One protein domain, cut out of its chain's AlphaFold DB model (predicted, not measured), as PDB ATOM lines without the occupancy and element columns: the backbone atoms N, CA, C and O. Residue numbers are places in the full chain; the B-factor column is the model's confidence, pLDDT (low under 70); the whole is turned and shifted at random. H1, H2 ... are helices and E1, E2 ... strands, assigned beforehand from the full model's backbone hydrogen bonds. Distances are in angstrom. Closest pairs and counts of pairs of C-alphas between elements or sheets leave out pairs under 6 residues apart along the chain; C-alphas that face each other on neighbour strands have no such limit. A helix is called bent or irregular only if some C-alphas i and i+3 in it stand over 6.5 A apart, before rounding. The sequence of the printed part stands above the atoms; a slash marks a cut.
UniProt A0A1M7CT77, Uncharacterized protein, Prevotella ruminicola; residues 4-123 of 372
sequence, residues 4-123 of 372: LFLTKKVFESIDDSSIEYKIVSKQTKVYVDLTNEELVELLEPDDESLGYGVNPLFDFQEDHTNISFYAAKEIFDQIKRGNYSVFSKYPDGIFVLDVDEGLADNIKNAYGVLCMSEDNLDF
ATOM      1  N   LEU A   4     326.023 341.357 344.041       95.31
ATOM      2  CA  LEU A   4     325.616 342.718 343.689       95.31
ATOM      3  C   LEU A   4     324.102 342.871 343.861       95.31
ATOM      4  O   LEU A   4     323.354 342.062 343.326       95.31
ATOM      5  N   PHE A   5     323.661 343.884 344.601       97.44
ATOM      6  CA  PHE A   5     322.256 344.220 344.828       97.44
ATOM      7  C   PHE A   5     321.959 345.564 344.171       97.44
ATOM      8  O   PHE A   5     322.561 346.568 344.551       97.44
ATOM      9  N   LEU A   6     321.042 345.577 343.206       97.25
ATOM     10  CA  LEU A   6     320.675 346.751 342.418       97.25
ATOM     11  C   LEU A   6     319.205 347.113 342.617       97.25
ATOM     12  O   LEU A   6     318.335 346.240 342.666       97.25
ATOM     13  N   THR A   7     318.916 348.410 342.679       97.31
ATOM     14  CA  THR A   7     317.542 348.885 342.505       97.31
ATOM     15  C   THR A   7     317.086 348.637 341.069       97.31
ATOM     16  O   THR A   7     317.906 348.520 340.154       97.31
ATOM     17  N   LYS A   8     315.766 348.576 340.860       95.69
ATOM     18  CA  LYS A   8     315.168 348.450 339.524       95.69
ATOM     19  C   LYS A   8     315.702 349.521 338.564       95.69
ATOM     20  O   LYS A   8     316.182 349.191 337.490       95.69
ATOM     21  N   LYS A   9     315.700 350.784 339.003       94.69
ATOM     22  CA  LYS A   9     316.167 351.942 338.226       94.69
ATOM     23  C   LYS A   9     317.606 351.771 337.742       94.69
ATOM     24  O   LYS A   9     317.883 351.995 336.570       94.69
ATOM     25  N   VAL A  10     318.519 351.362 338.627       93.75
ATOM     26  CA  VAL A  10     319.926 351.173 338.249       93.75
ATOM     27  C   VAL A  10     320.079 349.989 337.304       93.75
ATOM     28  O   VAL A  10     320.824 350.093 336.335       93.75
ATOM     29  N   PHE A  11     319.343 348.903 337.541       93.38
ATOM     30  CA  PHE A  11     319.356 347.730 336.673       93.38
ATOM     31  C   PHE A  11     318.883 348.047 335.246       93.38
ATOM     32  O   PHE A  11     319.567 347.704 334.292       93.38
ATOM     33  N   GLU A  12     317.778 348.777 335.100       91.06
ATOM     34  CA  GLU A  12     317.245 349.218 333.800       91.06
ATOM     35  C   GLU A  12     318.137 350.255 333.099       91.06
ATOM     36  O   GLU A  12     318.062 350.415 331.885       91.06
ATOM     37  N   SER A  13     318.987 350.963 333.848       88.94
ATOM     38  CA  SER A  13     319.905 351.973 333.305       88.94
ATOM     39  C   SER A  13     321.249 351.415 332.819       88.94
ATOM     40  O   SER A  13     322.117 352.186 332.409       88.94
ATOM     41  N   ILE A  14     321.455 350.097 332.909       85.00
ATOM     42  CA  ILE A  14     322.692 349.447 332.476       85.00
ATOM     43  C   ILE A  14     322.856 349.617 330.959       85.00
ATOM     44  O   ILE A  14     322.028 349.166 330.177       85.00
ATOM     45  N   ASP A  15     323.960 350.245 330.561       82.69
ATOM     46  CA  ASP A  15     324.359 350.506 329.173       82.69
ATOM     47  C   ASP A  15     325.808 350.043 328.981       82.69
ATOM     48  O   ASP A  15     326.650 350.313 329.836       82.69
ATOM     49  N   ASP A  16     326.115 349.404 327.851       78.88
ATOM     50  CA  ASP A  16     327.439 348.911 327.440       78.88
ATOM     51  C   ASP A  16     328.607 349.880 327.713       78.88
ATOM     52  O   ASP A  16     329.751 349.462 327.952       78.88
ATOM     53  N   SER A  17     328.355 351.192 327.672       78.38
ATOM     54  CA  SER A  17     329.390 352.205 327.895       78.38
ATOM     55  C   SER A  17     329.738 352.435 329.379       78.38
ATOM     56  O   SER A  17     330.866 352.854 329.697       78.38
ATOM     57  N   SER A  18     328.818 352.104 330.289       82.06
ATOM     58  CA  SER A  18     328.855 352.494 331.698       82.06
ATOM     59  C   SER A  18     329.816 351.647 332.548       82.06
ATOM     60  O   SER A  18     330.284 350.569 332.158       82.06
ATOM     61  N   ILE A  19     330.202 352.161 333.722       80.75
ATOM     62  CA  ILE A  19     331.052 351.405 334.659       80.75
ATOM     63  C   ILE A  19     330.240 350.304 335.352       80.75
ATOM     64  O   ILE A  19     330.765 349.223 335.627       80.75
ATOM     65  N   GLU A  20     328.951 350.563 335.554       85.25
ATOM     66  CA  GLU A  20     327.938 349.668 336.098       85.25
ATOM     67  C   GLU A  20     327.850 348.415 335.239       85.25
ATOM     68  O   GLU A  20     328.038 347.315 335.751       85.25
ATOM     69  N   TYR A  21     327.684 348.579 333.923       85.94
ATOM     70  CA  TYR A  21     327.672 347.477 332.967       85.94
ATOM     71  C   TYR A  21     328.925 346.620 333.077       85.94
ATOM     72  O   TYR A  21     328.872 345.392 333.187       85.94
ATOM     73  N   LYS A  22     330.093 347.267 333.118       86.12
ATOM     74  CA  LYS A  22     331.361 346.546 333.213       86.12
ATOM     75  C   LYS A  22     331.531 345.835 334.547       86.12
ATOM     76  O   LYS A  22     332.274 344.870 334.604       86.12
ATOM     77  N   ILE A  23     330.885 346.276 335.619       86.31
ATOM     78  CA  ILE A  23     330.909 345.568 336.904       86.31
ATOM     79  C   ILE A  23     329.893 344.436 336.915       86.31
ATOM     80  O   ILE A  23     330.236 343.331 337.342       86.31
ATOM     81  N   VAL A  24     328.678 344.678 336.429       87.38
ATOM     82  CA  VAL A  24     327.607 343.682 336.314       87.38
ATOM     83  C   VAL A  24     328.078 342.518 335.444       87.38
ATOM     84  O   VAL A  24     327.993 341.375 335.884       87.38
ATOM     85  N   SER A  25     328.705 342.806 334.298       86.12
ATOM     86  CA  SER A  25     329.263 341.809 333.363       86.12
ATOM     87  C   SER A  25     330.340 340.904 333.974       86.12
ATOM     88  O   SER A  25     330.664 339.844 333.435       86.12
ATOM     89  N   LYS A  26     330.919 341.307 335.112       84.25
ATOM     90  CA  LYS A  26     331.897 340.511 335.862       84.25
ATOM     91  C   LYS A  26     331.295 339.751 337.033       84.25
ATOM     92  O   LYS A  26     332.053 339.025 337.670       84.25
ATOM     93  N   GLN A  27     330.008 339.913 337.347       85.25
ATOM     94  CA  GLN A  27     329.360 339.201 338.450       85.25
ATOM     95  C   GLN A  27     328.986 337.769 338.067       85.25
ATOM     96  O   GLN A  27     328.870 337.416 336.906       85.25
ATOM     97  N   THR A  28     328.742 336.931 339.073       83.56
ATOM     98  CA  THR A  28     328.036 335.652 338.888       83.56
ATOM     99  C   THR A  28     326.594 335.729 339.371       83.56
ATOM    100  O   THR A  28     325.759 334.932 338.964       83.56
ATOM    101  N   LYS A  29     326.309 336.638 340.312       90.94
ATOM    102  CA  LYS A  29     325.006 336.766 340.962       90.94
ATOM    103  C   LYS A  29     324.654 338.234 341.121       90.94
ATOM    104  O   LYS A  29     325.394 338.965 341.784       90.94
ATOM    105  N   VAL A  30     323.523 338.618 340.551       95.19
ATOM    106  CA  VAL A  30     322.978 339.970 340.641       95.19
ATOM    107  C   VAL A  30     321.556 339.865 341.176       95.19
ATOM    108  O   VAL A  30     320.740 339.114 340.656       95.19
ATOM    109  N   TYR A  31     321.285 340.576 342.258       97.44
ATOM    110  CA  TYR A  31     320.013 340.612 342.960       97.44
ATOM    111  C   TYR A  31     319.324 341.940 342.655       97.44
ATOM    112  O   TYR A  31     319.935 342.990 342.839       97.44
ATOM    113  N   VAL A  32     318.069 341.915 342.213       97.81
ATOM    114  CA  VAL A  32     317.361 343.117 341.738       97.81
ATOM    115  C   VAL A  32     316.117 343.390 342.593       97.81
ATOM    116  O   VAL A  32     315.450 342.441 343.016       97.81
ATOM    117  N   ASP A  33     315.794 344.661 342.870       97.88
ATOM    118  CA  ASP A  33     314.552 345.103 343.553       97.88
ATOM    119  C   ASP A  33     313.299 344.886 342.679       97.88
ATOM    120  O   ASP A  33     312.622 345.835 342.287       97.88
ATOM    121  N   LEU A  34     313.026 343.623 342.357       97.88
ATOM    122  CA  LEU A  34     311.928 343.131 341.526       97.88
ATOM    123  C   LEU A  34     311.368 341.835 342.116       97.88
ATOM    124  O   LEU A  34     312.091 341.100 342.809       97.88
ATOM    125  N   THR A  35     310.091 341.547 341.852       98.12
ATOM    126  CA  THR A  35     309.528 340.201 342.039       98.12
ATOM    127  C   THR A  35     310.034 339.248 340.952       98.12
ATOM    128  O   THR A  35     310.687 339.662 339.996       98.12
ATOM    129  N   ASN A  36     309.770 337.946 341.104       97.50
ATOM    130  CA  ASN A  36     310.147 336.979 340.067       97.50
ATOM    131  C   ASN A  36     309.395 337.252 338.763       97.50
ATOM    132  O   ASN A  36     309.984 337.148 337.698       97.50
ATOM    133  N   GLU A  37     308.114 337.603 338.861       96.62
ATOM    134  CA  GLU A  37     307.260 337.901 337.712       96.62
ATOM    135  C   GLU A  37     307.779 339.128 336.958       96.62
ATOM    136  O   GLU A  37     307.989 339.047 335.754       96.62
ATOM    137  N   GLU A  38     308.080 340.218 337.673       95.94
ATOM    138  CA  GLU A  38     308.627 341.435 337.061       95.94
ATOM    139  C   GLU A  38     310.007 341.193 336.437       95.94
ATOM    140  O   GLU A  38     310.313 341.743 335.387       95.94
ATOM    141  N   LEU A  39     310.856 340.384 337.082       95.31
ATOM    142  CA  LEU A  39     312.179 340.066 336.551       95.31
ATOM    143  C   LEU A  39     312.091 339.216 335.277       95.31
ATOM    144  O   LEU A  39     312.871 339.442 334.360       95.31
ATOM    145  N   VAL A  40     311.172 338.247 335.225       93.44
ATOM    146  CA  VAL A  40     310.944 337.436 334.021       93.44
ATOM    147  C   VAL A  40     310.454 338.322 332.885       93.44
ATOM    148  O   VAL A  40     311.062 338.291 331.826       93.44
ATOM    149  N   GLU A  41     309.444 339.158 333.126       91.81
ATOM    150  CA  GLU A  41     308.913 340.095 332.126       91.81
ATOM    151  C   GLU A  41     310.003 341.037 331.588       91.81
ATOM    152  O   GLU A  41     310.120 341.232 330.383       91.81
ATOM    153  N   LEU A  42     310.862 341.569 332.465       89.81
ATOM    154  CA  LEU A  42     311.946 342.474 332.070       89.81
ATOM    155  C   LEU A  42     313.051 341.787 331.248       89.81
ATOM    156  O   LEU A  42     313.805 342.456 330.546       89.81
ATOM    157  N   LEU A  43     313.189 340.469 331.376       89.75
ATOM    158  CA  LEU A  43     314.186 339.658 330.677       89.75
ATOM    159  C   LEU A  43     313.569 338.850 329.532       89.75
ATOM    160  O   LEU A  43     314.246 337.997 328.968       89.75
ATOM    161  N   GLU A  44     312.298 339.060 329.195       88.19
ATOM    162  CA  GLU A  44     311.715 338.462 328.001       88.19
ATOM    163  C   GLU A  44     312.184 339.232 326.754       88.19
ATOM    164  O   GLU A  44     312.322 340.461 326.793       88.19
ATOM    165  N   PRO A  45     312.475 338.532 325.643       82.69
ATOM    166  CA  PRO A  45     312.761 339.204 324.386       82.69
ATOM    167  C   PRO A  45     311.527 340.001 323.959       82.69
ATOM    168  O   PRO A  45     310.404 339.493 324.022       82.69
ATOM    169  N   ASP A  46     311.737 341.233 323.501       76.69
ATOM    170  CA  ASP A  46     310.654 342.030 322.932       76.69
ATOM    171  C   ASP A  46     310.039 341.294 321.731       76.69
ATOM    172  O   ASP A  46     310.734 340.669 320.925       76.69
ATOM    173  N   ASP A  47     308.710 341.352 321.606       68.00
ATOM    174  CA  ASP A  47     308.006 340.756 320.474       68.00
ATOM    175  C   ASP A  47     308.393 341.512 319.189       68.00
ATOM    176  O   ASP A  47     307.902 342.613 318.913       68.00
ATOM    177  N   GLU A  48     309.282 340.906 318.389       62.03
ATOM    178  CA  GLU A  48     309.787 341.439 317.113       62.03
ATOM    179  C   GLU A  48     308.659 341.872 316.154       62.03
ATOM    180  O   GLU A  48     308.883 342.669 315.236       62.03
ATOM    181  N   SER A  49     307.424 341.395 316.361       55.69
ATOM    182  CA  SER A  49     306.255 341.787 315.570       55.69
ATOM    183  C   SER A  49     305.800 343.242 315.770       55.69
ATOM    184  O   SER A  49     305.041 343.753 314.939       55.69
ATOM    185  N   LEU A  50     306.278 343.937 316.812       55.25
ATOM    186  CA  LEU A  50     305.880 345.315 317.138       55.25
ATOM    187  C   LEU A  50     306.869 346.398 316.678       55.25
ATOM    188  O   LEU A  50     306.557 347.584 316.792       55.25
ATOM    189  N   GLY A  51     308.023 346.031 316.107       53.06
ATOM    190  CA  GLY A  51     308.969 346.986 315.505       53.06
ATOM    191  C   GLY A  51     309.656 347.947 316.488       53.06
ATOM    192  O   GLY A  51     310.264 348.924 316.047       53.06
ATOM    193  N   TYR A  52     309.565 347.683 317.793       53.72
ATOM    194  CA  TYR A  52     310.363 348.346 318.824       53.72
ATOM    195  C   TYR A  52     311.587 347.481 319.149       53.72
ATOM    196  O   TYR A  52     311.549 346.270 318.970       53.72
ATOM    197  N   GLY A  53     312.699 348.152 319.460       58.53
ATOM    198  CA  GLY A  53     314.055 347.602 319.431       58.53
ATOM    199  C   GLY A  53     314.308 346.438 320.386       58.53
ATOM    200  O   GLY A  53     313.482 346.107 321.216       58.53
ATOM    201  N   VAL A  54     315.479 345.828 320.228       68.75
ATOM    202  CA  VAL A  54     315.924 344.678 321.018       68.75
ATOM    203  C   VAL A  54     316.014 345.048 322.502       68.75
ATOM    204  O   VAL A  54     316.590 346.090 322.820       68.75
ATOM    205  N   ASN A  55     315.460 344.211 323.388       81.81
ATOM    206  CA  ASN A  55     315.562 344.369 324.840       81.81
ATOM    207  C   ASN A  55     317.049 344.296 325.259       81.81
ATOM    208  O   ASN A  55     317.627 343.205 325.246       81.81
ATOM    209  N   PRO A  56     317.683 345.412 325.677       81.94
ATOM    210  CA  PRO A  56     319.123 345.434 325.943       81.94
ATOM    211  C   PRO A  56     319.538 344.534 327.112       81.94
ATOM    212  O   PRO A  56     320.662 344.040 327.151       81.94
ATOM    213  N   LEU A  57     318.638 344.306 328.073       84.69
ATOM    214  CA  LEU A  57     318.903 343.438 329.218       84.69
ATOM    215  C   LEU A  57     318.818 341.956 328.843       84.69
ATOM    216  O   LEU A  57     319.574 341.152 329.394       84.69
ATOM    217  N   PHE A  58     317.942 341.607 327.897       85.56
ATOM    218  CA  PHE A  58     317.903 340.269 327.312       85.56
ATOM    219  C   PHE A  58     319.200 339.971 326.551       85.56
ATOM    220  O   PHE A  58     319.868 338.982 326.858       85.56
ATOM    221  N   ASP A  59     319.608 340.868 325.649       84.81
ATOM    222  CA  ASP A  59     320.870 340.744 324.905       84.81
ATOM    223  C   ASP A  59     322.065 340.640 325.852       84.81
ATOM    224  O   ASP A  59     322.913 339.758 325.717       84.81
ATOM    225  N   PHE A  60     322.094 341.492 326.881       86.19
ATOM    226  CA  PHE A  60     323.134 341.452 327.897       86.19
ATOM    227  C   PHE A  60     323.232 340.085 328.583       86.19
ATOM    228  O   PHE A  60     324.341 339.587 328.809       86.19
ATOM    229  N   GLN A  61     322.093 339.483 328.933       86.00
ATOM    230  CA  GLN A  61     322.051 338.171 329.569       86.00
ATOM    231  C   GLN A  61     322.557 337.068 328.634       86.00
ATOM    232  O   GLN A  61     323.324 336.204 329.075       86.00
ATOM    233  N   GLU A  62     322.154 337.101 327.364       85.69
ATOM    234  CA  GLU A  62     322.595 336.143 326.344       85.69
ATOM    235  C   GLU A  62     324.106 336.256 326.088       85.69
ATOM    236  O   GLU A  62     324.817 335.245 326.092       85.69
ATOM    237  N   ASP A  63     324.633 337.478 325.991       85.56
ATOM    238  CA  ASP A  63     326.067 337.733 325.824       85.56
ATOM    239  C   ASP A  63     326.888 337.312 327.056       85.56
ATOM    240  O   ASP A  63     328.072 336.961 326.955       85.56
ATOM    241  N   HIS A  64     326.259 337.288 328.235       85.00
ATOM    242  CA  HIS A  64     326.903 336.998 329.511       85.00
ATOM    243  C   HIS A  64     326.262 335.824 330.262       85.00
ATOM    244  O   HIS A  64     325.973 335.914 331.456       85.00
ATOM    245  N   THR A  65     326.177 334.665 329.604       83.81
ATOM    246  CA  THR A  65     325.621 333.397 330.142       83.81
ATOM    247  C   THR A  65     326.115 332.938 331.529       83.81
ATOM    248  O   THR A  65     325.510 332.063 332.149       83.81
ATOM    249  N   ASN A  66     327.217 333.492 332.047       84.38
ATOM    250  CA  ASN A  66     327.740 333.185 333.385       84.38
ATOM    251  C   ASN A  66     327.114 334.032 334.512       84.38
ATOM    252  O   ASN A  66     327.431 333.808 335.686       84.38
ATOM    253  N   ILE A  67     326.269 335.006 334.169       88.19
ATOM    254  CA  ILE A  67     325.564 335.875 335.110       88.19
ATOM    255  C   ILE A  67     324.177 335.297 335.355       88.19
ATOM    256  O   ILE A  67     323.464 334.924 334.429       88.19
ATOM    257  N   SER A  68     323.777 335.229 336.620       90.81
ATOM    258  CA  SER A  68     322.401 334.906 336.992       90.81
ATOM    259  C   SER A  68     321.767 336.081 337.725       90.81
ATOM    260  O   SER A  68     322.303 336.549 338.740       90.81
ATOM    261  N   PHE A  69     320.618 336.526 337.219       94.56
ATOM    262  CA  PHE A  69     319.761 337.502 337.879       94.56
ATOM    263  C   PHE A  69     318.808 336.811 338.854       94.56
ATOM    264  O   PHE A  69     318.279 335.734 338.581       94.56
ATOM    265  N   TYR A  70     318.599 337.434 340.009       96.81
ATOM    266  CA  TYR A  70     317.720 336.946 341.061       96.81
ATOM    267  C   TYR A  70     316.797 338.066 341.523       96.81
ATOM    268  O   TYR A  70     317.249 339.155 341.882       96.81
ATOM    269  N   ALA A  71     315.503 337.774 341.600       97.44
ATOM    270  CA  ALA A  71     314.547 338.654 342.247       97.44
ATOM    271  C   ALA A  71     314.863 338.750 343.747       97.44
ATOM    272  O   ALA A  71     315.070 337.738 344.427       97.44
ATOM    273  N   ALA A  72     314.911 339.969 344.270       97.69
ATOM    274  CA  ALA A  72     315.279 340.246 345.655       97.69
ATOM    275  C   ALA A  72     314.332 341.235 346.338       97.69
ATOM    276  O   ALA A  72     314.700 341.813 347.365       97.69
ATOM    277  N   LYS A  73     313.102 341.398 345.824       97.75
ATOM    278  CA  LYS A  73     312.114 342.353 346.348       97.75
ATOM    279  C   LYS A  73     311.976 342.336 347.869       97.75
ATOM    280  O   LYS A  73     311.994 343.375 348.518       97.75
ATOM    281  N   GLU A  74     311.910 341.144 348.459       96.88
ATOM    282  CA  GLU A  74     311.758 340.979 349.906       96.88
ATOM    283  C   GLU A  74     312.939 341.560 350.708       96.88
ATOM    284  O   GLU A  74     312.751 342.079 351.812       96.88
ATOM    285  N   ILE A  75     314.161 341.491 350.167       96.44
ATOM    286  CA  ILE A  75     315.363 342.050 350.801       96.44
ATOM    287  C   ILE A  75     315.284 343.578 350.779       96.44
ATOM    288  O   ILE A  75     315.472 344.214 351.817       96.44
ATOM    289  N   PHE A  76     314.951 344.164 349.629       97.50
ATOM    290  CA  PHE A  76     314.804 345.614 349.490       97.50
ATOM    291  C   PHE A  76     313.654 346.161 350.338       97.50
ATOM    292  O   PHE A  76     313.819 347.171 351.022       97.50
ATOM    293  N   ASP A  77     312.521 345.465 350.393       96.75
ATOM    294  CA  ASP A  77     311.392 345.841 351.243       96.75
ATOM    295  C   ASP A  77     311.751 345.790 352.737       96.75
ATOM    296  O   ASP A  77     311.311 346.644 353.509       96.75
ATOM    297  N   GLN A  78     312.579 344.827 353.165       95.62
ATOM    298  CA  GLN A  78     313.113 344.804 354.531       95.62
ATOM    299  C   GLN A  78     313.967 346.043 354.816       95.62
ATOM    300  O   GLN A  78     313.763 346.684 355.848       95.62
ATOM    301  N   ILE A  79     314.861 346.417 353.899       95.50
ATOM    302  CA  ILE A  79     315.709 347.613 354.029       95.50
ATOM    303  C   ILE A  79     314.848 348.881 354.099       95.50
ATOM    304  O   ILE A  79     315.030 349.685 355.014       95.50
ATOM    305  N   LYS A  80     313.859 349.022 353.205       94.50
ATOM    306  CA  LYS A  80     312.912 350.155 353.168       94.50
ATOM    307  C   LYS A  80     312.103 350.284 354.462       94.50
ATOM    308  O   LYS A  80     311.823 351.388 354.917       94.50
ATOM    309  N   ARG A  81     311.778 349.159 355.110       95.12
ATOM    310  CA  ARG A  81     311.111 349.115 356.428       95.12
ATOM    311  C   ARG A  81     312.070 349.316 357.611       95.12
ATOM    312  O   ARG A  81     311.651 349.174 358.758       95.12
ATOM    313  N   GLY A  82     313.349 349.604 357.361       91.44
ATOM    314  CA  GLY A  82     314.372 349.805 358.392       91.44
ATOM    315  C   GLY A  82     314.927 348.514 359.005       91.44
ATOM    316  O   GLY A  82     315.665 348.563 359.993       91.44
ATOM    317  N   ASN A  83     314.599 347.344 358.448       91.69
ATOM    318  CA  ASN A  83     315.178 346.073 358.871       91.69
ATOM    319  C   ASN A  83     316.528 345.833 358.179       91.69
ATOM    320  O   ASN A  83     316.644 345.117 357.186       91.69
ATOM    321  N   TYR A  84     317.575 346.391 358.775       90.75
ATOM    322  CA  TYR A  84     318.945 346.310 358.269       90.75
ATOM    323  C   TYR A  84     319.694 345.025 358.669       90.75
ATOM    324  O   TYR A  84     320.881 344.882 358.394       90.75
ATOM    325  N   SER A  85     319.028 344.047 359.296       86.19
ATOM    326  CA  SER A  85     319.667 342.759 359.630       86.19
ATOM    327  C   SER A  85     320.073 341.943 358.392       86.19
ATOM    328  O   SER A  85     320.899 341.035 358.493       86.19
ATOM    329  N   VAL A  86     319.521 342.277 357.220       90.75
ATOM    330  CA  VAL A  86     319.845 341.635 355.941       90.75
ATOM    331  C   VAL A  86     321.317 341.799 355.557       90.75
ATOM    332  O   VAL A  86     321.890 340.863 355.009       90.75
ATOM    333  N   PHE A  87     321.965 342.912 355.918       91.56
ATOM    334  CA  PHE A  87     323.377 343.150 355.593       91.56
ATOM    335  C   PHE A  87     324.304 342.123 356.255       91.56
ATOM    336  O   PHE A  87     325.291 341.698 355.662       91.56
ATOM    337  N   SER A  88     323.938 341.621 357.437       85.00
ATOM    338  CA  SER A  88     324.687 340.558 358.118       85.00
ATOM    339  C   SER A  88     324.581 339.195 357.421       85.00
ATOM    340  O   SER A  88     325.411 338.322 357.667       85.00
ATOM    341  N   LYS A  89     323.564 338.980 356.571       88.00
ATOM    342  CA  LYS A  89     323.406 337.741 355.784       88.00
ATOM    343  C   LYS A  89     324.259 337.743 354.514       88.00
ATOM    344  O   LYS A  89     324.568 336.672 354.001       88.00
ATOM    345  N   TYR A  90     324.646 338.926 354.040       90.06
ATOM    346  CA  TYR A  90     325.425 339.134 352.821       90.06
ATOM    347  C   TYR A  90     326.658 339.990 353.131       90.06
ATOM    348  O   TYR A  90     326.733 341.144 352.709       90.06
ATOM    349  N   PRO A  91     327.631 339.453 353.892       85.31
ATOM    350  CA  PRO A  91     328.807 340.219 354.291       85.31
ATOM    351  C   PRO A  91     329.639 340.676 353.086       85.31
ATOM    352  O   PRO A  91     330.241 341.736 353.135       85.31
ATOM    353  N   ASP A  92     329.651 339.929 351.982       88.44
ATOM    354  CA  ASP A  92     330.310 340.298 350.724       88.44
ATOM    355  C   ASP A  92     329.364 340.983 349.720       88.44
ATOM    356  O   ASP A  92     329.671 341.060 348.529       88.44
ATOM    357  N   GLY A  93     328.203 341.457 350.180       93.12
ATOM    358  CA  GLY A  93     327.222 342.149 349.351       93.12
ATOM    359  C   GLY A  93     327.669 343.563 348.980       93.12
ATOM    360  O   GLY A  93     328.227 344.275 349.812       93.12
ATOM    361  N   ILE A  94     327.416 343.976 347.744       95.75
ATOM    362  CA  ILE A  94     327.549 345.354 347.271       95.75
ATOM    363  C   ILE A  94     326.139 345.874 347.031       95.75
ATOM    364  O   ILE A  94     325.439 345.349 346.170       95.75
ATOM    365  N   PHE A  95     325.711 346.865 347.808       97.00
ATOM    366  CA  PHE A  95     324.342 347.364 347.795       97.00
ATOM    367  C   PHE A  95     324.259 348.723 347.117       97.00
ATOM    368  O   PHE A  95     324.901 349.672 347.555       97.00
ATOM    369  N   VAL A  96     323.430 348.814 346.087       97.19
ATOM    370  CA  VAL A  96     322.963 350.068 345.504       97.19
ATOM    371  C   VAL A  96     321.514 350.244 345.927       97.19
ATOM    372  O   VAL A  96     320.682 349.381 345.642       97.19
ATOM    373  N   LEU A  97     321.227 351.312 346.669       97.00
ATOM    374  CA  LEU A  97     319.945 351.511 347.339       97.00
ATOM    375  C   LEU A  97     319.332 352.874 346.997       97.00
ATOM    376  O   LEU A  97     320.038 353.873 346.895       97.00
ATOM    377  N   ASP A  98     318.004 352.907 346.935       96.19
ATOM    378  CA  ASP A  98     317.178 354.119 346.877       96.19
ATOM    379  C   ASP A  98     317.099 354.773 348.268       96.19
ATOM    380  O   ASP A  98     316.136 354.603 349.020       96.19
ATOM    381  N   VAL A  99     318.212 355.391 348.670       95.69
ATOM    382  CA  VAL A  99     318.419 356.095 349.945       95.69
ATOM    383  C   VAL A  99     319.393 357.252 349.742       95.69
ATOM    384  O   VAL A  99     320.195 357.228 348.810       95.69
ATOM    385  N   ASP A 100     319.400 358.230 350.646       96.00
ATOM    386  CA  ASP A 100     320.407 359.290 350.633       96.00
ATOM    387  C   ASP A 100     321.816 358.772 350.990       96.00
ATOM    388  O   ASP A 100     321.984 357.752 351.669       96.00
ATOM    389  N   GLU A 101     322.846 359.507 350.565       95.81
ATOM    390  CA  GLU A 101     324.255 359.181 350.831       95.81
ATOM    391  C   GLU A 101     324.563 359.013 352.324       95.81
ATOM    392  O   GLU A 101     325.312 358.115 352.708       95.81
ATOM    393  N   GLY A 102     323.951 359.833 353.184       95.62
ATOM    394  CA  GLY A 102     324.165 359.771 354.625       95.62
ATOM    395  C   GLY A 102     323.672 358.452 355.218       95.62
ATOM    396  O   GLY A 102     324.353 357.842 356.050       95.62
ATOM    397  N   LEU A 103     322.507 357.967 354.782       94.69
ATOM    398  CA  LEU A 103     322.009 356.650 355.175       94.69
ATOM    399  C   LEU A 103     322.868 355.515 354.598       94.69
ATOM    400  O   LEU A 103     323.182 354.573 355.336       94.69
ATOM    401  N   ALA A 104     323.300 355.611 353.338       95.44
ATOM    402  CA  ALA A 104     324.202 354.629 352.731       95.44
ATOM    403  C   ALA A 104     325.532 354.516 353.505       95.44
ATOM    404  O   ALA A 104     325.950 353.413 353.870       95.44
ATOM    405  N   ASP A 105     326.145 355.646 353.866       93.31
ATOM    406  CA  ASP A 105     327.370 355.686 354.672       93.31
ATOM    407  C   ASP A 105     327.154 355.160 356.095       93.31
ATOM    408  O   ASP A 105     328.014 354.465 356.652       93.31
ATOM    409  N   ASN A 106     325.999 355.439 356.702       92.56
ATOM    410  CA  ASN A 106     325.648 354.877 358.005       92.56
ATOM    411  C   ASN A 106     325.549 353.348 357.950       92.56
ATOM    412  O   ASN A 106     326.053 352.674 358.852       92.56
ATOM    413  N   ILE A 107     324.939 352.788 356.900       93.38
ATOM    414  CA  ILE A 107     324.862 351.337 356.680       93.38
ATOM    415  C   ILE A 107     326.264 350.758 356.479       93.38
ATOM    416  O   ILE A 107     326.648 349.819 357.183       93.38
ATOM    417  N   LYS A 108     327.044 351.355 355.573       92.56
ATOM    418  CA  LYS A 108     328.427 350.975 355.269       92.56
ATOM    419  C   LYS A 108     329.278 350.871 356.530       92.56
ATOM    420  O   LYS A 108     329.930 349.853 356.766       92.56
ATOM    421  N   ASN A 109     329.230 351.902 357.369       89.38
ATOM    422  CA  ASN A 109     330.007 351.955 358.600       89.38
ATOM    423  C   ASN A 109     329.474 351.002 359.671       89.38
ATOM    424  O   ASN A 109     330.283 350.356 360.325       89.38
ATOM    425  N   ALA A 110     328.152 350.881 359.832       88.19
ATOM    426  CA  ALA A 110     327.545 350.048 360.872       88.19
ATOM    427  C   ALA A 110     327.696 348.542 360.615       88.19
ATOM    428  O   ALA A 110     327.821 347.769 361.570       88.19
ATOM    429  N   TYR A 111     327.666 348.133 359.342       90.06
ATOM    430  CA  TYR A 111     327.638 346.725 358.943       90.06
ATOM    431  C   TYR A 111     328.921 346.226 358.272       90.06
ATOM    432  O   TYR A 111     329.108 345.012 358.180       90.06
ATOM    433  N   GLY A 112     329.810 347.116 357.825       90.44
ATOM    434  CA  GLY A 112     331.054 346.733 357.150       90.44
ATOM    435  C   GLY A 112     330.838 346.155 355.755       90.44
ATOM    436  O   GLY A 112     331.630 345.324 355.317       90.44
ATOM    437  N   VAL A 113     329.765 346.582 355.085       93.19
ATOM    438  CA  VAL A 113     329.424 346.219 353.702       93.19
ATOM    439  C   VAL A 113     329.546 347.436 352.788       93.19
ATOM    440  O   VAL A 113     329.474 348.575 353.253       93.19
ATOM    441  N   LEU A 114     329.715 347.219 351.487       94.25
ATOM    442  CA  LEU A 114     329.658 348.295 350.505       94.25
ATOM    443  C   LEU A 114     328.198 348.695 350.283       94.25
ATOM    444  O   LEU A 114     327.379 347.859 349.910       94.25
ATOM    445  N   CYS A 115     327.882 349.966 350.512       95.50
ATOM    446  CA  CYS A 115     326.553 350.524 350.308       95.50
ATOM    447  C   CYS A 115     326.690 351.877 349.609       95.50
ATOM    448  O   CYS A 115     327.468 352.713 350.065       95.50
ATOM    449  N   MET A 116     325.951 352.069 348.520       95.94
ATOM    450  CA  MET A 116     325.927 353.274 347.692       95.94
ATOM    451  C   MET A 116     324.483 353.746 347.524       95.94
ATOM    452  O   MET A 116     323.560 352.928 347.457       95.94
ATOM    453  N   SER A 117     324.306 355.062 347.458       96.50
ATOM    454  CA  SER A 117     323.049 355.670 347.023       96.50
ATOM    455  C   SER A 117     322.926 355.523 345.508       96.50
ATOM    456  O   SER A 117     323.906 355.729 344.795       96.50
ATOM    457  N   GLU A 118     321.741 355.191 345.002       95.31
ATOM    458  CA  GLU A 118     321.501 355.169 343.554       95.31
ATOM    459  C   GLU A 118     321.613 356.552 342.894       95.31
ATOM    460  O   GLU A 118     321.822 356.630 341.687       95.31
ATOM    461  N   ASP A 119     321.494 357.632 343.674       93.12
ATOM    462  CA  ASP A 119     321.609 359.004 343.175       93.12
ATOM    463  C   ASP A 119     323.069 359.479 343.092       93.12
ATOM    464  O   ASP A 119     323.357 360.475 342.426       93.12
ATOM    465  N   ASN A 120     324.003 358.758 343.726       91.88
ATOM    466  CA  ASN A 120     325.440 359.014 343.642       91.88
ATOM    467  C   ASN A 120     326.225 357.695 343.597       91.88
ATOM    468  O   ASN A 120     326.751 357.203 344.603       91.88
ATOM    469  N   LEU A 121     326.273 357.108 342.402       90.00
ATOM    470  CA  LEU A 121     327.020 355.888 342.131       90.00
ATOM    471  C   LEU A 121     328.500 356.204 341.929       90.00
ATOM    472  O   LEU A 121     328.890 356.816 340.936       90.00
ATOM    473  N   ASP A 122     329.337 355.710 342.839       89.06
ATOM    474  CA  ASP A 122     330.786 355.713 342.666       89.06
ATOM    475  C   ASP A 122     331.347 354.293 342.750       89.06
ATOM    476  O   ASP A 122     331.773 353.796 343.793       89.06
ATOM    477  N   PHE A 123     331.384 353.632 341.600       87.62
ATOM    478  CA  PHE A 123     332.012 352.325 341.463       87.62
ATOM    479  C   PHE A 123     333.541 352.384 341.328       87.62
ATOM    480  O   PHE A 123     334.197 351.334 341.360       87.62
TER     481      PHE A 123
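AT A GLANCE: This is residues 4 to 123 of the 372 residues of an uncharacterized protein of Prevotella ruminicola (UniProt A0A1M7CT77). A slab of five parallel strands makes the middle, with helices on both of its faces: H5 and H7 pack on one, H1 on the other. H4 lies farther out beyond H1, and from there the loop of residues 43 to 55 reaches away and makes one end of the longest axis, with H7 toward the other end. The printed part has 120 residues with seven named helices and five named strands, in the order E1 H1 H2 E2 H3 H4 E3 H5 H6 E4 H7 E5; the sheet's order is E3 E2 E1 E4 E5, and the class is mixed, helices and strands. The whole is compact, with a radius of gyration of the C-alphas of 14.9 A, yet its outline is elongated, with spans of 50 by 28 by 25 A.

IN THESE COORDINATES: E1, residues 4 to 6, begins at C-alpha 4 at (325.616, 342.718, 343.689). H1 holds residues 8 to 12 and H2 residues 19 to 24. E2, residues 29 to 32, is 10.0 A long from first to last C-alpha. H3 takes residues 36 to 42, and H4 takes residues 56 to 63 over 10.4 A, beginning at C-alpha 56 at (319.123, 345.434, 325.943). E3, residues 68 to 71, measures 10.2 A, and H5, residues 73 to 80, measures 10.4 A. H6 holds residues 84 to 89; it is neither bent nor irregular, but only just: C-alphas 84 and 87 are 6.1 A apart. E4, residues 93 to 97, is 12.0 A long, and H7, residues 101 to 111, is 15.2 A long. E5, residues 114 to 117, ends at C-alpha 117 at (323.049, 355.670, 347.023).

HOW THE PARTS SIT: E3 and E5 are the sheet's edge strands. E1 and E2 are parallel at 19 degrees, with N 6 and O 31 2.8 A apart, within hydrogen-bond range. E2 and E3 are parallel at 30 degrees, with N 70 and O 30 at 2.8 A. On the other side of E1, E4 is parallel to it at 11 degrees, with N 5 and O 94 at 2.8 A. E4 and E5 are parallel at 11 degrees, with N 116 and O 95 at 2.8 A. Three strand-helix-strand units, two parallel neighbour strands with helices between, have right-handed crossovers: E1, H1 H2, E2; E2, H3 H4, E3; and E4, H7, E5. A split unit, E3, H5 H6, E4, has E2 and E1 between its strands and is right-handed too. H7 is over E5 and along the strands, at a height over the sheet of 6.3 A; the C-alphas of Ala 104 and Cys 115 are their closest, 5.3 A. H5, on the same face, is only just over E1, with 3 of its 8 C-alphas, and runs across the strands at 77 degrees on the local plane. H1 is on the opposite face at a height of 7.3 A, over none of the strands, but only just: 2 of its C-alphas fall on E2. H3 and H6 only graze the sheet. H2 is only just not on it, with 4 pairs of C-alphas within 10 A, and H4 is not on it. H5 and H6 touch at a steep tilt of 49 degrees, opposite ways, closest at the C-alphas of Ile 75 and Val 86, 6.8 A. H6 and H7 only just touch, with 3 pairs of C-alphas within 8 A, the closest those of Phe 87 and Tyr 111, 6.5 A. H3 and H4 are close but not clearly touching, with the C-alphas of Leu 42 and Leu 57 at 7.6 A. Each O i to N i+4 pair is within hydrogen-bond range in H1, H2, H3, H4, H5 and H7; in H6 0 of 2 are, beside 3 of 3 O i to N i+3 pairs.

THE WHOLE: The two C-alphas farthest apart are those of Ser 49 and Ala 110, 50.7 A. The printed part has no cut. The link from H3 to H4, 13 residues, is long, and that from H1 to H2 is short. The mean pLDDT of the printed part is 89.0, and residues 47 to 54 are under 70.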